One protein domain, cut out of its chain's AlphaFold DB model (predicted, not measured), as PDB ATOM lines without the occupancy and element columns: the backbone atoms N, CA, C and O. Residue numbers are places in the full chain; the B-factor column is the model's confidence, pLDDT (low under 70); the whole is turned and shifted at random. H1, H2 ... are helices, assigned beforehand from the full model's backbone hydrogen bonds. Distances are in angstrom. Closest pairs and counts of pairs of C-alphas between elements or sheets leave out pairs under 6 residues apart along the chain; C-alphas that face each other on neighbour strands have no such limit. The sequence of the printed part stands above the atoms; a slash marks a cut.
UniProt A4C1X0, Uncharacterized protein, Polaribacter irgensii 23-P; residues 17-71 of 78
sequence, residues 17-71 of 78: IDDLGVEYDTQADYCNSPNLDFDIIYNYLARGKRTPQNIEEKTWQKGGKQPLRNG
ATOM      1  N   ILE A  17     555.049 204.174 808.488       83.06
ATOM      2  CA  ILE A  17     554.358 202.952 808.900       83.06
ATOM      3  C   ILE A  17     552.877 203.142 808.592       83.06
ATOM      4  O   ILE A  17     552.326 204.202 808.898       83.06
ATOM      5  N   ASP A  18     552.259 202.165 807.933       82.12
ATOM      6  CA  ASP A  18     550.809 202.159 807.728       82.12
ATOM      7  C   ASP A  18     550.051 201.601 808.944       82.12
ATOM      8  O   ASP A  18     550.640 201.103 809.905       82.12
ATOM      9  N   ASP A  19     548.721 201.665 808.901       78.75
ATOM     10  CA  ASP A  19     547.867 201.181 809.992       78.75
ATOM     11  C   ASP A  19     547.942 199.649 810.185       78.75
ATOM     12  O   ASP A  19     547.443 199.119 811.179       78.75
ATOM     13  N   LEU A  20     548.589 198.931 809.257       78.88
ATOM     14  CA  LEU A  20     548.854 197.492 809.313       78.88
ATOM     15  C   LEU A  20     550.269 197.169 809.827       78.88
ATOM     16  O   LEU A  20     550.617 195.993 809.956       78.88
ATOM     17  N   GLY A  21     551.083 198.180 810.143       82.69
ATOM     18  CA  GLY A  21     552.455 198.011 810.615       82.69
ATOM     19  C   GLY A  21     553.480 197.753 809.507       82.69
ATOM     20  O   GLY A  21     554.593 197.324 809.808       82.69
ATOM     21  N   VAL A  22     553.136 197.982 808.236       83.62
ATOM     22  CA  VAL A  22     554.076 197.863 807.114       83.62
ATOM     23  C   VAL A  22     554.965 199.099 807.072       83.62
ATOM     24  O   VAL A  22     554.479 200.226 807.005       83.62
ATOM     25  N   GLU A  23     556.276 198.875 807.095       88.69
ATOM     26  CA  GLU A  23     557.279 199.935 807.030       88.69
ATOM     27  C   GLU A  23     557.662 200.268 805.580       88.69
ATOM     28  O   GLU A  23     557.860 199.380 804.751       88.69
ATOM     29  N   TYR A  24     557.841 201.557 805.302       85.44
ATOM     30  CA  TYR A  24     558.282 202.095 804.020       85.44
ATOM     31  C   TYR A  24     559.488 203.013 804.214       85.44
ATOM     32  O   TYR A  24     559.509 203.858 805.116       85.44
ATOM     33  N   ASP A  25     560.468 202.888 803.318       85.69
ATOM     34  CA  ASP A  25     561.713 203.659 803.364       85.69
ATOM     35  C   ASP A  25     561.514 205.126 802.960       85.69
ATOM     36  O   ASP A  25     562.264 206.009 803.383       85.69
ATOM     37  N   THR A  26     560.488 205.413 802.150       86.62
ATOM     38  CA  THR A  26     560.174 206.772 801.703       86.62
ATOM     39  C   THR A  26     558.680 207.082 801.766       86.62
ATOM     40  O   THR A  26     557.820 206.203 801.682       86.62
ATOM     41  N   GLN A  27     558.354 208.376 801.840       85.50
ATOM     42  CA  GLN A  27     556.967 208.839 801.763       85.50
ATOM     43  C   GLN A  27     556.319 208.471 800.424       85.50
ATOM     44  O   GLN A  27     555.120 208.210 800.365       85.50
ATOM     45  N   ALA A  28     557.108 208.463 799.345       87.19
ATOM     46  CA  ALA A  28     556.626 208.082 798.029       87.19
ATOM     47  C   ALA A  28     556.208 206.608 798.013       87.19
ATOM     48  O   ALA A  28     555.148 206.301 797.474       87.19
ATOM     49  N   ASP A  29     556.981 205.720 798.638       87.44
ATOM     50  CA  ASP A  29     556.640 204.298 798.735       87.44
ATOM     51  C   ASP A  29     555.373 204.091 799.566       87.44
ATOM     52  O   ASP A  29     554.470 203.376 799.137       87.44
ATOM     53  N   TYR A  30     555.243 204.814 800.683       90.00
ATOM     54  CA  TYR A  30     554.021 204.817 801.488       90.00
ATOM     55  C   TYR A  30     552.796 205.288 800.684       90.00
ATOM     56  O   TYR A  30     551.782 204.596 800.623       90.00
ATOM     57  N   CYS A  31     552.882 206.424 799.979       89.12
ATOM     58  CA  CYS A  31     551.786 206.932 799.140       89.12
ATOM     59  C   CYS A  31     551.456 206.018 797.943       89.12
ATOM     60  O   CYS A  31     550.333 206.049 797.425       89.12
ATOM     61  N   ASN A  32     552.418 205.213 797.492       90.06
ATOM     62  CA  ASN A  32     552.260 204.218 796.434       90.06
ATOM     63  C   ASN A  32     551.988 202.805 796.985       90.06
ATOM     64  O   ASN A  32     551.994 201.842 796.219       90.06
ATOM     65  N   SER A  33     551.687 202.656 798.275       88.44
ATOM     66  CA  SER A  33     551.316 201.358 798.831       88.44
ATOM     67  C   SER A  33     550.041 200.811 798.164       88.44
ATOM     68  O   SER A  33     549.096 201.575 797.932       88.44
ATOM     69  N   PRO A  34     549.988 199.508 797.829       82.94
ATOM     70  CA  PRO A  34     548.780 198.861 797.318       82.94
ATOM     71  C   PRO A  34     547.733 198.608 798.414       82.94
ATOM     72  O   PRO A  34     546.599 198.281 798.087       82.94
ATOM     73  N   ASN A  35     548.106 198.755 799.690       84.56
ATOM     74  CA  ASN A  35     547.248 198.457 800.841       84.56
ATOM     75  C   ASN A  35     546.492 199.687 801.366       84.56
ATOM     76  O   ASN A  35     545.849 199.609 802.409       84.56
ATOM     77  N   LEU A  36     546.602 200.833 800.689       84.56
ATOM     78  CA  LEU A  36     545.866 202.034 801.071       84.56
ATOM     79  C   LEU A  36     544.377 201.875 800.763       84.56
ATOM     80  O   LEU A  36     544.006 201.321 799.729       84.56
ATOM     81  N   ASP A  37     543.540 202.435 801.632       85.69
ATOM     82  CA  ASP A  37     542.111 202.586 801.370       85.69
ATOM     83  C   ASP A  37     541.879 203.415 800.092       85.69
ATOM     84  O   ASP A  37     542.636 204.346 799.790       85.69
ATOM     85  N   PHE A  38     540.824 203.094 799.344       85.19
ATOM     86  CA  PHE A  38     540.434 203.807 798.133       85.19
ATOM     87  C   PHE A  38     540.235 205.306 798.371       85.19
ATOM     88  O   PHE A  38     540.647 206.096 797.519       85.19
ATOM     89  N   ASP A  39     539.723 205.718 799.533       83.06
ATOM     90  CA  ASP A  39     539.544 207.140 799.863       83.06
ATOM     91  C   ASP A  39     540.883 207.876 799.991       83.06
ATOM     92  O   ASP A  39     541.060 209.009 799.518       83.06
ATOM     93  N   ILE A  40     541.875 207.205 800.586       85.81
ATOM     94  CA  ILE A  40     543.240 207.720 800.720       85.81
ATOM     95  C   ILE A  40     543.907 207.759 799.343       85.81
ATOM     96  O   ILE A  40     544.502 208.777 798.973       85.81
ATOM     97  N   ILE A  41     543.777 206.683 798.559       88.19
ATOM     98  CA  ILE A  41     544.294 206.601 797.187       88.19
ATOM     99  C   ILE A  41     543.731 207.752 796.351       88.19
ATOM    100  O   ILE A  41     544.499 208.461 795.694       88.19
ATOM    101  N   TYR A  42     542.420 207.990 796.399       84.38
ATOM    102  CA  TYR A  42     541.769 209.039 795.622       84.38
ATOM    103  C   TYR A  42     542.288 210.429 796.004       84.38
ATOM    104  O   TYR A  42     542.691 211.203 795.129       84.38
ATOM    105  N   ASN A  43     542.371 210.727 797.305       83.44
ATOM    106  CA  ASN A  43     542.921 211.989 797.796       83.44
ATOM    107  C   ASN A  43     544.395 212.174 797.405       83.44
ATOM    108  O   ASN A  43     544.802 213.261 796.978       83.44
ATOM    109  N   TYR A  44     545.212 211.121 797.485       89.00
ATOM    110  CA  TYR A  44     546.619 211.180 797.085       89.00
ATOM    111  C   TYR A  44     546.792 211.367 795.578       89.00
ATOM    112  O   TYR A  44     547.666 212.132 795.163       89.00
ATOM    113  N   LEU A  45     545.958 210.734 794.753       89.25
ATOM    114  CA  LEU A  45     545.960 210.928 793.302       89.25
ATOM    115  C   LEU A  45     545.549 212.353 792.929       89.25
ATOM    116  O   LEU A  45     546.201 212.983 792.090       89.25
ATOM    117  N   ALA A  46     544.498 212.873 793.567       85.06
ATOM    118  CA  ALA A  46     543.981 214.214 793.325       85.06
ATOM    119  C   ALA A  46     545.013 215.295 793.698       85.06
ATOM    120  O   ALA A  46     545.257 216.213 792.911       85.06
ATOM    121  N   ARG A  47     545.701 215.123 794.835       82.94
ATOM    122  CA  ARG A  47     546.792 215.997 795.307       82.94
ATOM    123  C   ARG A  47     548.139 215.751 794.611       82.94
ATOM    124  O   ARG A  47     549.097 216.470 794.873       82.94
ATOM    125  N   GLY A  48     548.237 214.745 793.739       87.06
ATOM    126  CA  GLY A  48     549.470 214.405 793.022       87.06
ATOM    127  C   GLY A  48     550.573 213.781 793.887       87.06
ATOM    128  O   GLY A  48     551.725 213.775 793.469       87.06
ATOM    129  N   LYS A  49     550.235 213.260 795.073       88.69
ATOM    130  CA  LYS A  49     551.159 212.538 795.967       88.69
ATOM    131  C   LYS A  49     551.403 211.092 795.527       88.69
ATOM    132  O   LYS A  49     552.470 210.547 795.787       88.69
ATOM    133  N   ARG A  50     550.414 210.476 794.873       90.94
ATOM    134  CA  ARG A  50     550.484 209.109 794.335       90.94
ATOM    135  C   ARG A  50     550.603 209.132 792.815       90.94
ATOM    136  O   ARG A  50     549.944 209.933 792.142       90.94
ATOM    137  N   THR A  51     551.396 208.212 792.277       91.38
ATOM    138  CA  THR A  51     551.443 207.946 790.838       91.38
ATOM    139  C   THR A  51     550.390 206.890 790.500       91.38
ATOM    140  O   THR A  51     550.412 205.830 791.118       91.38
ATOM    141  N   PRO A  52     549.489 207.133 789.528       90.69
ATOM    142  CA  PRO A  52     548.480 206.151 789.146       90.69
ATOM    143  C   PRO A  52     549.109 204.819 788.736       90.69
ATOM    144  O   PRO A  52     549.898 204.777 787.788       90.69
ATOM    145  N   GLN A  53     548.727 203.737 789.406       90.25
ATOM    146  CA  GLN A  53     549.318 202.414 789.177       90.25
ATOM    147  C   GLN A  53     548.554 201.587 788.139       90.25
ATOM    148  O   GLN A  53     549.120 200.703 787.499       90.25
ATOM    149  N   ASN A  54     547.277 201.900 787.914       90.88
ATOM    150  CA  ASN A  54     546.406 201.195 786.978       90.88
ATOM    151  C   ASN A  54     545.498 202.171 786.192       90.88
ATOM    152  O   ASN A  54     545.598 203.396 786.312       90.88
ATOM    153  N   ILE A  55     544.654 201.635 785.305       90.81
ATOM    154  CA  ILE A  55     543.763 202.434 784.440       90.81
ATOM    155  C   ILE A  55     542.658 203.129 785.251       90.81
ATOM    156  O   ILE A  55     542.257 204.249 784.926       90.81
ATOM    157  N   GLU A  56     542.189 202.487 786.313       88.25
ATOM    158  CA  GLU A  56     541.156 203.014 787.196       88.25
ATOM    159  C   GLU A  56     541.663 204.236 787.974       88.25
ATOM    160  O   GLU A  56     541.085 205.317 787.867       88.25
ATOM    161  N   GLU A  57     542.840 204.141 788.594       89.69
ATOM    162  CA  GLU A  57     543.505 205.255 789.276       89.69
ATOM    163  C   GLU A  57     543.795 206.432 788.329       89.69
ATOM    164  O   GLU A  57     543.702 207.597 788.717       89.69
ATOM    165  N   LYS A  58     544.102 206.170 787.049       89.44
ATOM    166  CA  LYS A  58     544.240 207.242 786.041       89.44
ATOM    167  C   LYS A  58     542.923 207.980 785.804       89.44
ATOM    168  O   LYS A  58     542.936 209.171 785.486       89.44
ATOM    169  N   THR A  59     541.799 207.281 785.925       86.69
ATOM    170  CA  THR A  59     540.458 207.856 785.785       86.69
ATOM    171  C   THR A  59     540.108 208.669 787.027       86.69
ATOM    172  O   THR A  59     539.715 209.830 786.897       86.69
ATOM    173  N   TRP A  60     540.374 208.133 788.218       85.69
ATOM    174  CA  TRP A  60     540.229 208.839 789.493       85.69
ATOM    175  C   TRP A  60     541.085 210.097 789.575       85.69
ATOM    176  O   TRP A  60     540.579 211.152 789.934       85.69
ATOM    177  N   GLN A  61     542.345 210.047 789.138       85.94
ATOM    178  CA  GLN A  61     543.211 211.227 789.106       85.94
ATOM    179  C   GLN A  61     542.628 212.349 788.233       85.94
ATOM    180  O   GLN A  61     542.731 213.526 788.581       85.94
ATOM    181  N   LYS A  62     542.029 212.010 787.084       82.44
ATOM    182  CA  LYS A  62     541.377 213.000 786.210       82.44
ATOM    183  C   LYS A  62     540.109 213.566 786.846       82.44
ATOM    184  O   LYS A  62     539.897 214.772 786.751       82.44
ATOM    185  N   GLY A  63     539.304 212.712 787.483       75.12
ATOM    186  CA  GLY A  63     538.081 213.100 788.188       75.12
ATOM    187  C   GLY A  63     538.361 213.985 789.401       75.12
ATOM    188  O   GLY A  63     537.839 215.089 789.480       75.12
ATOM    189  N   GLY A  64     539.263 213.559 790.288       70.44
ATOM    190  CA  GLY A  64     539.584 214.249 791.539       70.44
ATOM    191  C   GLY A  64     540.369 215.550 791.372       70.44
ATOM    192  O   GLY A  64     540.268 216.450 792.203       70.44
ATOM    193  N   LYS A  65     541.097 215.733 790.262       65.19
ATOM    194  CA  LYS A  65     541.727 217.029 789.954       65.19
ATOM    195  C   LYS A  65     540.719 218.130 789.616       65.19
ATOM    196  O   LYS A  65     541.058 219.301 789.766       65.19
ATOM    197  N   GLN A  66     539.515 217.798 789.142       62.94
ATOM    198  CA  GLN A  66     538.503 218.805 788.799       62.94
ATOM    199  C   GLN A  66     537.996 219.609 790.012       62.94
ATOM    200  O   GLN A  66     538.034 220.837 789.925       62.94
ATOM    201  N   PRO A  67     537.570 218.990 791.132       61.28
ATOM    202  CA  PRO A  67     537.108 219.730 792.306       61.28
ATOM    203  C   PRO A  67     538.231 220.520 792.995       61.28
ATOM    204  O   PRO A  67     538.036 221.696 793.295       61.28
ATOM    205  N   LEU A  68     539.434 219.948 793.145       61.34
ATOM    206  CA  LEU A  68     540.564 220.653 793.776       61.34
ATOM    207  C   LEU A  68     541.007 221.894 792.983       61.34
ATOM    208  O   LEU A  68     541.375 222.914 793.563       61.34
ATOM    209  N   ARG A  69     540.948 221.854 791.643       60.66
ATOM    210  CA  ARG A  69     541.318 223.006 790.799       60.66
ATOM    211  C   ARG A  69     540.339 224.180 790.926       60.66
ATOM    212  O   ARG A  69     540.723 225.309 790.642       60.66
ATOM    213  N   ASN A  70     539.108 223.915 791.357       60.81
ATOM    214  CA  ASN A  70     538.084 224.929 791.604       60.81
ATOM    215  C   ASN A  70     538.062 225.408 793.068       60.81
ATOM    216  O   ASN A  70     537.146 226.134 793.445       60.81
ATOM    217  N   GLY A  71     539.054 225.024 793.882       59.72
ATOM    218  CA  GLY A  71     539.139 225.407 795.292       59.72
ATOM    219  C   GLY A  71     538.274 224.560 796.228       59.72
ATOM    220  O   GLY A  71     537.949 225.028 797.312       59.72
TER     221      GLY A  71
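Overview. This is residues 17 to 71 of the 78 residues of an uncharacterized protein of Polaribacter irgensii 23-P (UniProt A4C1X0). A coiled stretch, residues 17 to 26, leads into a small row of helical parts: short H1, then H2, then long H3, which packs on H2 at a steep angle. The printed part has 55 residues, with three named helices in the order H1, H2, H3 and no named strand; the helices hold 29 of the 55 printed residues, and the class, taken over the residues in named elements, is all helix. The whole is only just compact, close to loose, with a radius of gyration of the C-alphas of 11.6 A and spans of 35 by 24 by 16 A.

Arrangement. H1, residues 27 to 31, is close but not clearly touching H2, residues 38 to 46; their closest C-alphas, of Cys 31 and Tyr 44, are 7.0 A apart. H2 touches H3, residues 55 to 69, at a steep tilt of 63 degrees, the same way; their closest C-alphas, of Ala 46 and Gly 64, are 4.7 A apart. H1 and H3 are apart. Every O i to N i+4 pair is within hydrogen-bond range in H1 and H2, and 8 of 11 in H3.

Along the chain. H1 begins at C-alpha 27 (556.967, 208.839, 801.763). H2 measures 12.0 A and H3 21.7 A, ending at C-alpha 69 (541.318, 223.006, 790.799).

Size, cuts and confidence. The farthest C-alphas, of Gly 21 and Asn 70, are 36.0 A apart. The printed part has no cut, and both links are short. Residues 65 to 71 have pLDDT under 70.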